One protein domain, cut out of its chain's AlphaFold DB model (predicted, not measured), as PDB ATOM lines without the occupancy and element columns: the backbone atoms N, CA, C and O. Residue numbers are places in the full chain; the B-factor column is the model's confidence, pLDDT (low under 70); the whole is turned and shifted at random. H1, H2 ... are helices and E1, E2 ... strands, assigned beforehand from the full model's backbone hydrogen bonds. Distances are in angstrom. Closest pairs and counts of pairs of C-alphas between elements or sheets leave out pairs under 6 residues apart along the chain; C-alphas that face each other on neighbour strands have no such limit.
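AT A GLANCE: This is residues 33 to 117 of the 120 residues of an uncharacterized protein of Bacteroides uniformis (UniProt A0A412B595). A small, strongly twisted sheet of three strands has a long helix, H1, running along one side of it, mainly over the edge strand E3, while the short helix H2 sits beside H1 and only grazes the sheet. At the E2 side of the sheet, away from H1, residues 78 to 94 make a long loop with no named element, and its residues 90 to 91 come back to pair with the end of E2. The printed part has 85 residues with two named helices and three named strands, in the order H1, E1, E2, H2, E3; the sheet runs E2, E1, E3, antiparallel throughout, and the class is mixed, helices and strands. The whole is compact, with a radius of gyration of the C-alphas of 12.5 A, and spans 39 by 32 by 19 A.

HOW THE PARTS SIT: H1, residues 34 to 52, is on the sheet at a height of 9.2 A. It lies over E3, residues 109 to 117, and only just over E1, residues 58 to 65, on which 3 of its C-alphas fall. On the local plane H1 and E3 stand at 27 degrees; H1 runs along the strands, but only just. The closest C-alphas of H1 and E3 are those of Val 37 and Gly 113, 6.7 A apart. E1 and E2, residues 71 to 77, form an antiparallel hairpin, with N 61 and O 74 within hydrogen-bond range at 3.0 A. On the other side of E1, E3 is its antiparallel neighbour, with N 62 and O 113 at 2.9 A. E1 bends by 57 degrees at residue 62 and E3 by 74 degrees at residue 113. Residues 76 to 77 of E2 pair with residues 90 to 91, parallel. H2, residues 95 to 100, grazes the sheet with residues 98 to 100. H1 and H2 are close but not clearly touching, at a shallow tilt of 13 degrees, opposite ways; their closest C-alphas, of Lys 38 and Lys 99, are 5.9 A apart. E2, H2 and E3 form a split strand-helix-strand unit, two strands running the same way with E1 between them, and its crossover is right-handed. In H1 and H2 every O i to N i+4 pair is within hydrogen-bond range.

IN THESE COORDINATES: H1 begins at C-alpha 34, (200.454, 168.321, 140.902), and is 26.6 A long. E1 is 20.4 A long, E2 18.9 A and H2 8.6 A. E3, 19.7 A long, ends at C-alpha 117, (187.966, 176.803, 130.676).

THE WHOLE: The C-alphas farthest apart, of Gly 53 and Asp 68, are 39.7 A apart. The printed part has no cut. The link from E2 to H2, 17 residues, is long. The mean pLDDT of the printed part is 83.5; it is under 70 at residues 33, 69, 80 to 86 and 104.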
ATOM      1  N   ASP A  33     203.423 171.272 142.392       68.31
ATOM      2  CA  ASP A  33     202.462 170.582 143.248       68.31
ATOM      3  C   ASP A  33     201.287 170.130 142.371       68.31
ATOM      4  O   ASP A  33     200.358 170.877 142.064       68.31
ATOM      5  N   VAL A  34     201.415 168.912 141.843       73.69
ATOM      6  CA  VAL A  34     200.454 168.321 140.902       73.69
ATOM      7  C   VAL A  34     199.051 168.255 141.517       73.69
ATOM      8  O   VAL A  34     198.053 168.422 140.813       73.69
ATOM      9  N   GLU A  35     198.964 168.060 142.834       79.62
ATOM     10  CA  GLU A  35     197.703 168.029 143.579       79.62
ATOM     11  C   GLU A  35     197.027 169.409 143.576       79.62
ATOM     12  O   GLU A  35     195.820 169.491 143.339       79.62
ATOM     13  N   ASP A  36     197.789 170.497 143.747       82.00
ATOM     14  CA  ASP A  36     197.255 171.862 143.657       82.00
ATOM     15  C   ASP A  36     196.713 172.167 142.255       82.00
ATOM     16  O   ASP A  36     195.610 172.703 142.120       82.00
ATOM     17  N   VAL A  37     197.442 171.797 141.196       82.81
ATOM     18  CA  VAL A  37     196.989 172.017 139.809       82.81
ATOM     19  C   VAL A  37     195.695 171.246 139.539       82.81
ATOM     20  O   VAL A  37     194.729 171.820 139.030       82.81
ATOM     21  N   LYS A  38     195.623 169.976 139.954       87.88
ATOM     22  CA  LYS A  38     194.402 169.160 139.853       87.88
ATOM     23  C   LYS A  38     193.237 169.778 140.628       87.88
ATOM     24  O   LYS A  38     192.134 169.872 140.092       87.88
ATOM     25  N   ALA A  39     193.473 170.257 141.850       87.56
ATOM     26  CA  ALA A  39     192.448 170.907 142.663       87.56
ATOM     27  C   ALA A  39     191.945 172.218 142.030       87.56
ATOM     28  O   ALA A  39     190.744 172.506 142.058       87.56
ATOM     29  N   ILE A  40     192.839 173.003 141.420       88.12
ATOM     30  CA  ILE A  40     192.484 174.211 140.662       88.12
ATOM     31  C   ILE A  40     191.612 173.845 139.457       88.12
ATOM     32  O   ILE A  40     190.595 174.509 139.233       88.12
ATOM     33  N   ILE A  41     191.974 172.795 138.716       89.50
ATOM     34  CA  ILE A  41     191.206 172.285 137.576       89.50
ATOM     35  C   ILE A  41     189.799 171.861 138.024       89.50
ATOM     36  O   ILE A  41     188.820 172.369 137.479       89.50
ATOM     37  N   ASP A  42     189.668 171.014 139.052       90.50
ATOM     38  CA  ASP A  42     188.368 170.547 139.569       90.50
ATOM     39  C   ASP A  42     187.479 171.715 140.049       90.50
ATOM     40  O   ASP A  42     186.284 171.782 139.739       90.50
ATOM     41  N   ASN A  43     188.059 172.679 140.771       90.62
ATOM     42  CA  ASN A  43     187.337 173.856 141.259       90.62
ATOM     43  C   ASN A  43     186.862 174.761 140.111       90.62
ATOM     44  O   ASN A  43     185.733 175.252 140.133       90.62
ATOM     45  N   ASN A  44     187.705 174.998 139.102       89.75
ATOM     46  CA  ASN A  44     187.320 175.809 137.946       89.75
ATOM     47  C   ASN A  44     186.300 175.094 137.062       89.75
ATOM     48  O   ASN A  44     185.386 175.748 136.567       89.75
ATOM     49  N   PHE A  45     186.412 173.775 136.914       89.06
ATOM     50  CA  PHE A  45     185.459 172.971 136.156       89.06
ATOM     51  C   PHE A  45     184.075 173.042 136.799       89.06
ATOM     52  O   PHE A  45     183.095 173.362 136.130       89.06
ATOM     53  N   SER A  46     184.008 172.861 138.122       89.00
ATOM     54  CA  SER A  46     182.760 172.969 138.884       89.00
ATOM     55  C   SER A  46     182.120 174.350 138.708       89.00
ATOM     56  O   SER A  46     180.976 174.450 138.270       89.00
ATOM     57  N   LYS A  47     182.897 175.423 138.914       90.19
ATOM     58  CA  LYS A  47     182.430 176.808 138.720       90.19
ATOM     59  C   LYS A  47     181.962 177.084 137.295       90.19
ATOM     60  O   LYS A  47     181.010 177.838 137.092       90.19
ATOM     61  N   PHE A  48     182.644 176.518 136.305       89.06
ATOM     62  CA  PHE A  48     182.279 176.677 134.907       89.06
ATOM     63  C   PHE A  48     180.949 175.984 134.611       89.06
ATOM     64  O   PHE A  48     180.059 176.621 134.049       89.06
ATOM     65  N   CYS A  49     180.790 174.729 135.035       87.75
ATOM     66  CA  CYS A  49     179.557 173.964 134.872       87.75
ATOM     67  C   CYS A  49     178.377 174.629 135.595       87.75
ATOM     68  O   CYS A  49     177.305 174.763 135.008       87.75
ATOM     69  N   GLU A  50     178.571 175.132 136.817       89.00
ATOM     70  CA  GLU A  50     177.537 175.865 137.564       89.00
ATOM     71  C   GLU A  50     177.118 177.164 136.864       89.00
ATOM     72  O   GLU A  50     175.933 177.496 136.807       89.00
ATOM     73  N   LYS A  51     178.079 177.910 136.307       88.88
ATOM     74  CA  LYS A  51     177.813 179.189 135.634       88.88
ATOM     75  C   LYS A  51     177.172 179.011 134.259       88.88
ATOM     76  O   LYS A  51     176.360 179.839 133.849       88.88
ATOM     77  N   ASN A  52     177.591 177.992 133.517       84.81
ATOM     78  CA  ASN A  52     177.261 177.840 132.104       84.81
ATOM     79  C   ASN A  52     176.200 176.774 131.824       84.81
ATOM     80  O   ASN A  52     175.601 176.818 130.752       84.81
ATOM     81  N   GLY A  53     175.974 175.839 132.751       82.00
ATOM     82  CA  GLY A  53     175.054 174.713 132.580       82.00
ATOM     83  C   GLY A  53     175.501 173.688 131.535       82.00
ATOM     84  O   GLY A  53     174.696 172.857 131.125       82.00
ATOM     85  N   CYS A  54     176.751 173.761 131.074       83.12
ATOM     86  CA  CYS A  54     177.326 172.869 130.076       83.12
ATOM     87  C   CYS A  54     178.786 172.562 130.412       83.12
ATOM     88  O   CYS A  54     179.448 173.339 131.109       83.12
ATOM     89  N   GLU A  55     179.282 171.450 129.880       83.50
ATOM     90  CA  GLU A  55     180.696 171.103 129.946       83.50
ATOM     91  C   GLU A  55     181.530 172.079 129.090       83.50
ATOM     92  O   GLU A  55     181.017 172.655 128.120       83.50
ATOM     93  N   PRO A  56     182.787 172.350 129.476       85.12
ATOM     94  CA  PRO A  56     183.688 173.191 128.696       85.12
ATOM     95  C   PRO A  56     184.050 172.529 127.363       85.12
ATOM     96  O   PRO A  56     184.183 171.312 127.282       85.12
ATOM     97  N   GLY A  57     184.233 173.339 126.317       86.06
ATOM     98  CA  GLY A  57     184.638 172.839 124.999       86.06
ATOM     99  C   GLY A  57     186.138 172.559 124.935       86.06
ATOM    100  O   GLY A  57     186.572 171.549 124.382       86.06
ATOM    101  N   TYR A  58     186.933 173.437 125.546       89.19
ATOM    102  CA  TYR A  58     188.381 173.296 125.646       89.19
ATOM    103  C   TYR A  58     188.928 173.987 126.899       89.19
ATOM    104  O   TYR A  58     188.240 174.760 127.577       89.19
ATOM    105  N   VAL A  59     190.182 173.687 127.212       90.88
ATOM    106  CA  VAL A  59     190.944 174.258 128.319       90.88
ATOM    107  C   VAL A  59     192.233 174.877 127.800       90.88
ATOM    108  O   VAL A  59     192.851 174.364 126.870       90.88
ATOM    109  N   ILE A  60     192.628 175.988 128.413       92.00
ATOM    110  CA  ILE A  60     193.916 176.636 128.181       92.00
ATOM    111  C   ILE A  60     194.808 176.332 129.384       92.00
ATOM    112  O   ILE A  60     194.444 176.620 130.532       92.00
ATOM    113  N   CYS A  61     195.965 175.733 129.126       91.12
ATOM    114  CA  CYS A  61     196.907 175.318 130.159       91.12
ATOM    115  C   CYS A  61     198.355 175.487 129.699       91.12
ATOM    116  O   CYS A  61     198.655 175.500 128.509       91.12
ATOM    117  N   THR A  62     199.265 175.592 130.661       89.81
ATOM    118  CA  THR A  62     200.703 175.647 130.406       89.81
ATOM    119  C   THR A  62     201.296 174.259 130.571       89.81
ATOM    120  O   THR A  62     201.149 173.651 131.636       89.81
ATOM    121  N   ILE A  63     201.985 173.780 129.538       88.56
ATOM    122  CA  ILE A  63     202.736 172.526 129.571       88.56
ATOM    123  C   ILE A  63     204.234 172.789 129.682       88.56
ATOM    124  O   ILE A  63     204.722 173.857 129.310       88.56
ATOM    125  N   VAL A  64     204.954 171.788 130.175       84.56
ATOM    126  CA  VAL A  64     206.407 171.684 130.073       84.56
ATOM    127  C   VAL A  64     206.775 170.410 129.321       84.56
ATOM    128  O   VAL A  64     206.243 169.338 129.618       84.56
ATOM    129  N   TRP A  65     207.685 170.521 128.359       83.25
ATOM    130  CA  TRP A  65     208.255 169.380 127.647       83.25
ATOM    131  C   TRP A  65     209.269 168.645 128.519       83.25
ATOM    132  O   TRP A  65     210.113 169.271 129.166       83.25
ATOM    133  N   LYS A  66     209.222 167.311 128.498       79.44
ATOM    134  CA  LYS A  66     210.170 166.462 129.230       79.44
ATOM    135  C   LYS A  66     211.579 166.493 128.633       79.44
ATOM    136  O   LYS A  66     212.542 166.353 129.378       79.44
ATOM    137  N   ASP A  67     211.703 166.700 127.322       76.00
ATOM    138  CA  ASP A  67     212.995 166.646 126.626       76.00
ATOM    139  C   ASP A  67     213.859 167.898 126.839       76.00
ATOM    140  O   ASP A  67     215.024 167.793 127.220       76.00
ATOM    141  N   ASP A  68     213.301 169.088 126.591       76.38
ATOM    142  CA  ASP A  68     214.063 170.352 126.561       76.38
ATOM    143  C   ASP A  68     213.676 171.326 127.688       76.38
ATOM    144  O   ASP A  68     214.177 172.446 127.749       76.38
ATOM    145  N   ASN A  69     212.766 170.939 128.594       68.50
ATOM    146  CA  ASN A  69     212.189 171.836 129.610       68.50
ATOM    147  C   ASN A  69     211.495 173.093 129.038       68.50
ATOM    148  O   ASN A  69     211.204 174.033 129.787       68.50
ATOM    149  N   GLY A  70     211.204 173.122 127.735       74.81
ATOM    150  CA  GLY A  70     210.437 174.189 127.099       74.81
ATOM    151  C   GLY A  70     209.045 174.299 127.715       74.81
ATOM    152  O   GLY A  70     208.405 173.282 127.972       74.81
ATOM    153  N   CYS A  71     208.593 175.525 127.983       81.88
ATOM    154  CA  CYS A  71     207.270 175.800 128.540       81.88
ATOM    155  C   CYS A  71     206.438 176.595 127.541       81.88
ATOM    156  O   CYS A  71     206.896 177.619 127.029       81.88
ATOM    157  N   GLU A  72     205.204 176.167 127.319       88.88
ATOM    158  CA  GLU A  72     204.322 176.782 126.336       88.88
ATOM    159  C   GLU A  72     202.855 176.656 126.749       88.88
ATOM    160  O   GLU A  72     202.453 175.731 127.458       88.88
ATOM    161  N   GLU A  73     202.061 177.657 126.368       91.38
ATOM    162  CA  GLU A  73     200.618 177.657 126.585       91.38
ATOM    163  C   GLU A  73     199.941 176.951 125.412       91.38
ATOM    164  O   GLU A  73     200.160 177.297 124.252       91.38
ATOM    165  N   VAL A  74     199.111 175.966 125.731       91.31
ATOM    166  CA  VAL A  74     198.437 175.111 124.762       91.31
ATOM    167  C   VAL A  74     196.944 175.053 125.042       91.31
ATOM    168  O   VAL A  74     196.478 175.288 126.163       91.31
ATOM    169  N   LYS A  75     196.183 174.714 124.002       91.75
ATOM    170  CA  LYS A  75     194.745 174.471 124.091       91.75
ATOM    171  C   LYS A  75     194.481 172.976 123.993       91.75
ATOM    172  O   LYS A  75     194.858 172.352 123.002       91.75
ATOM    173  N   ILE A  76     193.820 172.418 124.999       90.38
ATOM    174  CA  ILE A  76     193.424 171.007 125.031       90.38
ATOM    175  C   ILE A  76     191.908 170.933 124.885       90.38
ATOM    176  O   ILE A  76     191.169 171.564 125.643       90.38
ATOM    177  N   LYS A  77     191.424 170.183 123.897       89.69
ATOM    178  CA  LYS A  77     189.987 169.994 123.680       89.69
ATOM    179  C   LYS A  77     189.430 169.012 124.710       89.69
ATOM    180  O   LYS A  77     190.070 168.008 124.997       89.69
ATOM    181  N   MET A  78     188.242 169.300 125.239       86.12
ATOM    182  CA  MET A  78     187.564 168.495 126.269       86.12
ATOM    183  C   MET A  78     186.386 167.673 125.707       86.12
ATOM    184  O   MET A  78     185.631 167.082 126.473       86.12
ATOM    185  N   SER A  79     186.189 167.670 124.381       75.94
ATOM    186  CA  SER A  79     185.065 167.010 123.706       75.94
ATOM    187  C   SER A  79     185.507 166.226 122.466       75.94
ATOM    188  O   SER A  79     186.346 166.680 121.681       75.94
ATOM    189  N   SER A  80     184.885 165.059 122.272       63.09
ATOM    190  CA  SER A  80     185.121 164.151 121.138       63.09
ATOM    191  C   SER A  80     184.337 164.521 119.869       63.09
ATOM    192  O   SER A  80     184.484 163.858 118.845       63.09
ATOM    193  N   ASP A  81     183.484 165.553 119.913       61.59
ATOM    194  CA  ASP A  81     182.486 165.811 118.858       61.59
ATOM    195  C   ASP A  81     183.077 166.275 117.513       61.59
ATOM    196  O   ASP A  81     182.399 166.213 116.490       61.59
ATOM    197  N   SER A  82     184.350 166.679 117.467       57.03
ATOM    198  CA  SER A  82     185.076 166.867 116.204       57.03
ATOM    199  C   SER A  82     186.589 166.871 116.433       57.03
ATOM    200  O   SER A  82     187.088 167.582 117.304       57.03
ATOM    201  N   ARG A  83     187.345 166.102 115.642       60.75
ATOM    202  CA  ARG A  83     188.826 166.111 115.656       60.75
ATOM    203  C   ARG A  83     189.415 166.975 114.533       60.75
ATOM    204  O   ARG A  83     190.583 166.837 114.203       60.75
ATOM    205  N   ASP A  84     188.592 167.834 113.938       60.41
ATOM    206  CA  ASP A  84     188.895 168.575 112.708       60.41
ATOM    207  C   ASP A  84     189.414 170.007 112.948       60.41
ATOM    208  O   ASP A  84     189.550 170.778 112.001       60.41
ATOM    209  N   ASP A  85     189.695 170.384 114.199       63.91
ATOM    210  CA  ASP A  85     190.257 171.694 114.534       63.91
ATOM    211  C   ASP A  85     191.775 171.581 114.748       63.91
ATOM    212  O   ASP A  85     192.238 171.192 115.821       63.91
ATOM    213  N   ASP A  86     192.554 171.984 113.741       68.25
ATOM    214  CA  ASP A  86     194.029 172.055 113.787       68.25
ATOM    215  C   ASP A  86     194.578 173.056 114.841       68.25
ATOM    216  O   ASP A  86     195.791 173.210 114.977       68.25
ATOM    217  N   ASP A  87     193.715 173.758 115.586       82.19
ATOM    218  CA  ASP A  87     194.102 174.742 116.614       82.19
ATOM    219  C   ASP A  87     194.371 174.102 117.995       82.19
ATOM    220  O   ASP A  87     194.945 174.747 118.875       82.19
ATOM    221  N   PHE A  88     193.964 172.842 118.206       86.81
ATOM    222  CA  PHE A  88     194.140 172.147 119.486       86.81
ATOM    223  C   PHE A  88     195.411 171.302 119.514       86.81
ATOM    224  O   PHE A  88     195.682 170.506 118.619       86.81
ATOM    225  N   PHE A  89     196.160 171.434 120.607       89.12
ATOM    226  CA  PHE A  89     197.400 170.699 120.839       89.12
ATOM    227  C   PHE A  89     197.142 169.240 121.228       89.12
ATOM    228  O   PHE A  89     197.854 168.337 120.801       89.12
ATOM    229  N   PHE A  90     196.118 169.013 122.053       88.50
ATOM    230  CA  PHE A  90     195.780 167.691 122.565       88.50
ATOM    231  C   PHE A  90     194.270 167.544 122.749       88.50
ATOM    232  O   PHE A  90     193.535 168.532 122.821       88.50
ATOM    233  N   TYR A  91     193.815 166.300 122.850       88.31
ATOM    234  CA  TYR A  91     192.408 165.950 122.987       88.31
ATOM    235  C   TYR A  91     192.226 165.070 124.220       88.31
ATOM    236  O   TYR A  91     192.888 164.044 124.353       88.31
ATOM    237  N   CYS A  92     191.319 165.470 125.101       88.12
ATOM    238  CA  CYS A  92     190.884 164.690 126.250       88.12
ATOM    239  C   CYS A  92     189.383 164.441 126.139       88.12
ATOM    240  O   CYS A  92     188.611 165.373 125.914       88.12
ATOM    241  N   ASP A  93     188.965 163.196 126.352       83.06
ATOM    242  CA  ASP A  93     187.547 162.832 126.377       83.06
ATOM    243  C   ASP A  93     186.943 163.021 127.783       83.06
ATOM    244  O   ASP A  93     185.727 162.939 127.968       83.06
ATOM    245  N   SER A  94     187.775 163.275 128.801       85.88
ATOM    246  CA  SER A  94     187.330 163.440 130.184       85.88
ATOM    247  C   SER A  94     188.241 164.331 131.034       85.88
ATOM    248  O   SER A  94     189.443 164.464 130.802       85.88
ATOM    249  N   LEU A  95     187.679 164.882 132.119       87.38
ATOM    250  CA  LEU A  95     188.447 165.599 133.148       87.38
ATOM    251  C   LEU A  95     189.509 164.709 133.811       87.38
ATOM    252  O   LEU A  95     190.542 165.198 134.259       87.38
ATOM    253  N   THR A  96     189.261 163.402 133.888       87.81
ATOM    254  CA  THR A  96     190.216 162.435 134.439       87.81
ATOM    255  C   THR A  96     191.468 162.340 133.576       87.81
ATOM    256  O   THR A  96     192.567 162.345 134.124       87.81
ATOM    257  N   GLU A  97     191.321 162.312 132.249       89.12
ATOM    258  CA  GLU A  97     192.465 162.340 131.329       89.12
ATOM    259  C   GLU A  97     193.232 163.651 131.432       89.12
ATOM    260  O   GLU A  97     194.452 163.624 131.570       89.12
ATOM    261  N   LEU A  98     192.532 164.790 131.492       89.56
ATOM    262  CA  LEU A  98     193.189 166.084 131.690       89.56
ATOM    263  C   LEU A  98     194.021 166.106 132.984       89.56
ATOM    264  O   LEU A  98     195.140 166.611 133.010       89.56
ATOM    265  N   LYS A  99     193.495 165.528 134.070       88.31
ATOM    266  CA  LYS A  99     194.225 165.422 135.340       88.31
ATOM    267  C   LYS A  99     195.410 164.465 135.265       88.31
ATOM    268  O   LYS A  99     196.414 164.731 135.918       88.31
ATOM    269  N   ALA A 100     195.318 163.399 134.474       87.81
ATOM    270  CA  ALA A 100     196.431 162.480 134.253       87.81
ATOM    271  C   ALA A 100     197.601 163.155 133.516       87.81
ATOM    272  O   ALA A 100     198.750 162.817 133.776       87.81
ATOM    273  N   LEU A 101     197.330 164.159 132.672       88.06
ATOM    274  CA  LEU A 101     198.366 164.975 132.020       88.06
ATOM    275  C   LEU A 101     199.120 165.902 132.989       88.06
ATOM    276  O   LEU A 101     200.165 166.444 132.636       88.06
ATOM    277  N   CYS A 102     198.604 166.114 134.205       84.88
ATOM    278  CA  CYS A 102     199.330 166.831 135.256       84.88
ATOM    279  C   CYS A 102     200.368 165.927 135.949       84.88
ATOM    280  O   CYS A 102     201.287 166.429 136.592       84.88
ATOM    281  N   ASP A 103     200.221 164.604 135.847       82.56
ATOM    282  CA  ASP A 103     201.195 163.645 136.363       82.56
ATOM    283  C   ASP A 103     202.313 163.391 135.342       82.56
ATOM    284  O   ASP A 103     202.140 163.582 134.138       82.56
ATOM    285  N   CYS A 104     203.460 162.879 135.805       69.75
ATOM    286  CA  CYS A 104     204.464 162.270 134.926       69.75
ATOM    287  C   CYS A 104     203.908 160.970 134.312       69.75
ATOM    288  O   CYS A 104     204.251 159.869 134.742       69.75
ATOM    289  N   GLY A 105     203.019 161.108 133.328       72.88
ATOM    290  CA  GLY A 105     202.437 160.009 132.562       72.88
ATOM    291  C   GLY A 105     203.353 159.519 131.440       72.88
ATOM    292  O   GLY A 105     204.551 159.800 131.427       72.88
ATOM    293  N   GLY A 106     202.775 158.795 130.478       76.00
ATOM    294  CA  GLY A 106     203.483 158.308 129.287       76.00
ATOM    295  C   GLY A 106     203.734 159.369 128.210       76.00
ATOM    296  O   GLY A 106     204.532 159.118 127.319       76.00
ATOM    297  N   GLU A 107     203.087 160.531 128.308       84.50
ATOM    298  CA  GLU A 107     203.197 161.616 127.326       84.50
ATOM    299  C   GLU A 107     204.524 162.374 127.444       84.50
ATOM    300  O   GLU A 107     205.118 162.425 128.519       84.50
ATOM    301  N   ASP A 108     204.965 163.034 126.375       84.75
ATOM    302  CA  ASP A 108     206.238 163.779 126.334       84.75
ATOM    303  C   ASP A 108     206.176 165.157 127.027       84.75
ATOM    304  O   ASP A 108     207.155 165.909 127.062       84.75
ATOM    305  N   PHE A 109     205.028 165.500 127.614       85.44
ATOM    306  CA  PHE A 109     204.773 166.773 128.283       85.44
ATOM    307  C   PHE A 109     204.015 166.584 129.602       85.44
ATOM    308  O   PHE A 109     203.448 165.525 129.872       85.44
ATOM    309  N   ILE A 110     204.022 167.623 130.441       86.50
ATOM    310  CA  ILE A 110     203.309 167.662 131.725       86.50
ATOM    311  C   ILE A 110     202.614 169.015 131.864       86.50
ATOM    312  O   ILE A 110     203.225 170.052 131.609       86.50
ATOM    313  N   ILE A 111     201.359 169.028 132.307       87.25
ATOM    314  CA  ILE A 111     200.643 170.265 132.636       87.25
ATOM    315  C   ILE A 111     201.155 170.811 133.971       87.25
ATOM    316  O   ILE A 111     201.049 170.160 135.008       87.25
ATOM    317  N   ILE A 112     201.668 172.041 133.947       84.19
ATOM    318  CA  ILE A 112     202.208 172.736 135.126       84.19
ATOM    319  C   ILE A 112     201.407 173.974 135.525       84.19
ATOM    320  O   ILE A 112     201.602 174.517 136.611       84.19
ATOM    321  N   GLY A 113     200.516 174.438 134.652       84.69
ATOM    322  CA  GLY A 113     199.729 175.642 134.873       84.69
ATOM    323  C   GLY A 113     198.347 175.527 134.257       84.69
ATOM    324  O   GLY A 113     198.165 174.902 133.214       84.69
ATOM    325  N   PHE A 114     197.371 176.156 134.899       88.75
ATOM    326  CA  PHE A 114     195.994 176.210 134.431       88.75
ATOM    327  C   PHE A 114     195.568 177.669 134.260       88.75
ATOM    328  O   PHE A 114     195.630 178.443 135.219       88.75
ATOM    329  N   THR A 115     195.110 178.026 133.058       90.06
ATOM    330  CA  THR A 115     194.636 179.378 132.739       90.06
ATOM    331  C   THR A 115     193.119 179.466 132.906       90.06
ATOM    332  O   THR A 115     192.624 180.333 133.629       90.06
ATOM    333  N   GLY A 116     192.360 178.566 132.273       88.50
ATOM    334  CA  GLY A 116     190.899 178.614 132.319       88.50
ATOM    335  C   GLY A 116     190.192 177.662 131.358       88.50
ATOM    336  O   GLY A 116     190.801 177.092 130.455       88.50
ATOM    337  N   PHE A 117     188.880 177.523 131.564       90.25
ATOM    338  CA  PHE A 117     187.966 176.803 130.676       90.25
ATOM    339  C   PHE A 117     187.196 177.767 129.777       90.25
ATOM    340  O   PHE A 117     186.724 178.804 130.248       90.25
TER     341      PHE A 117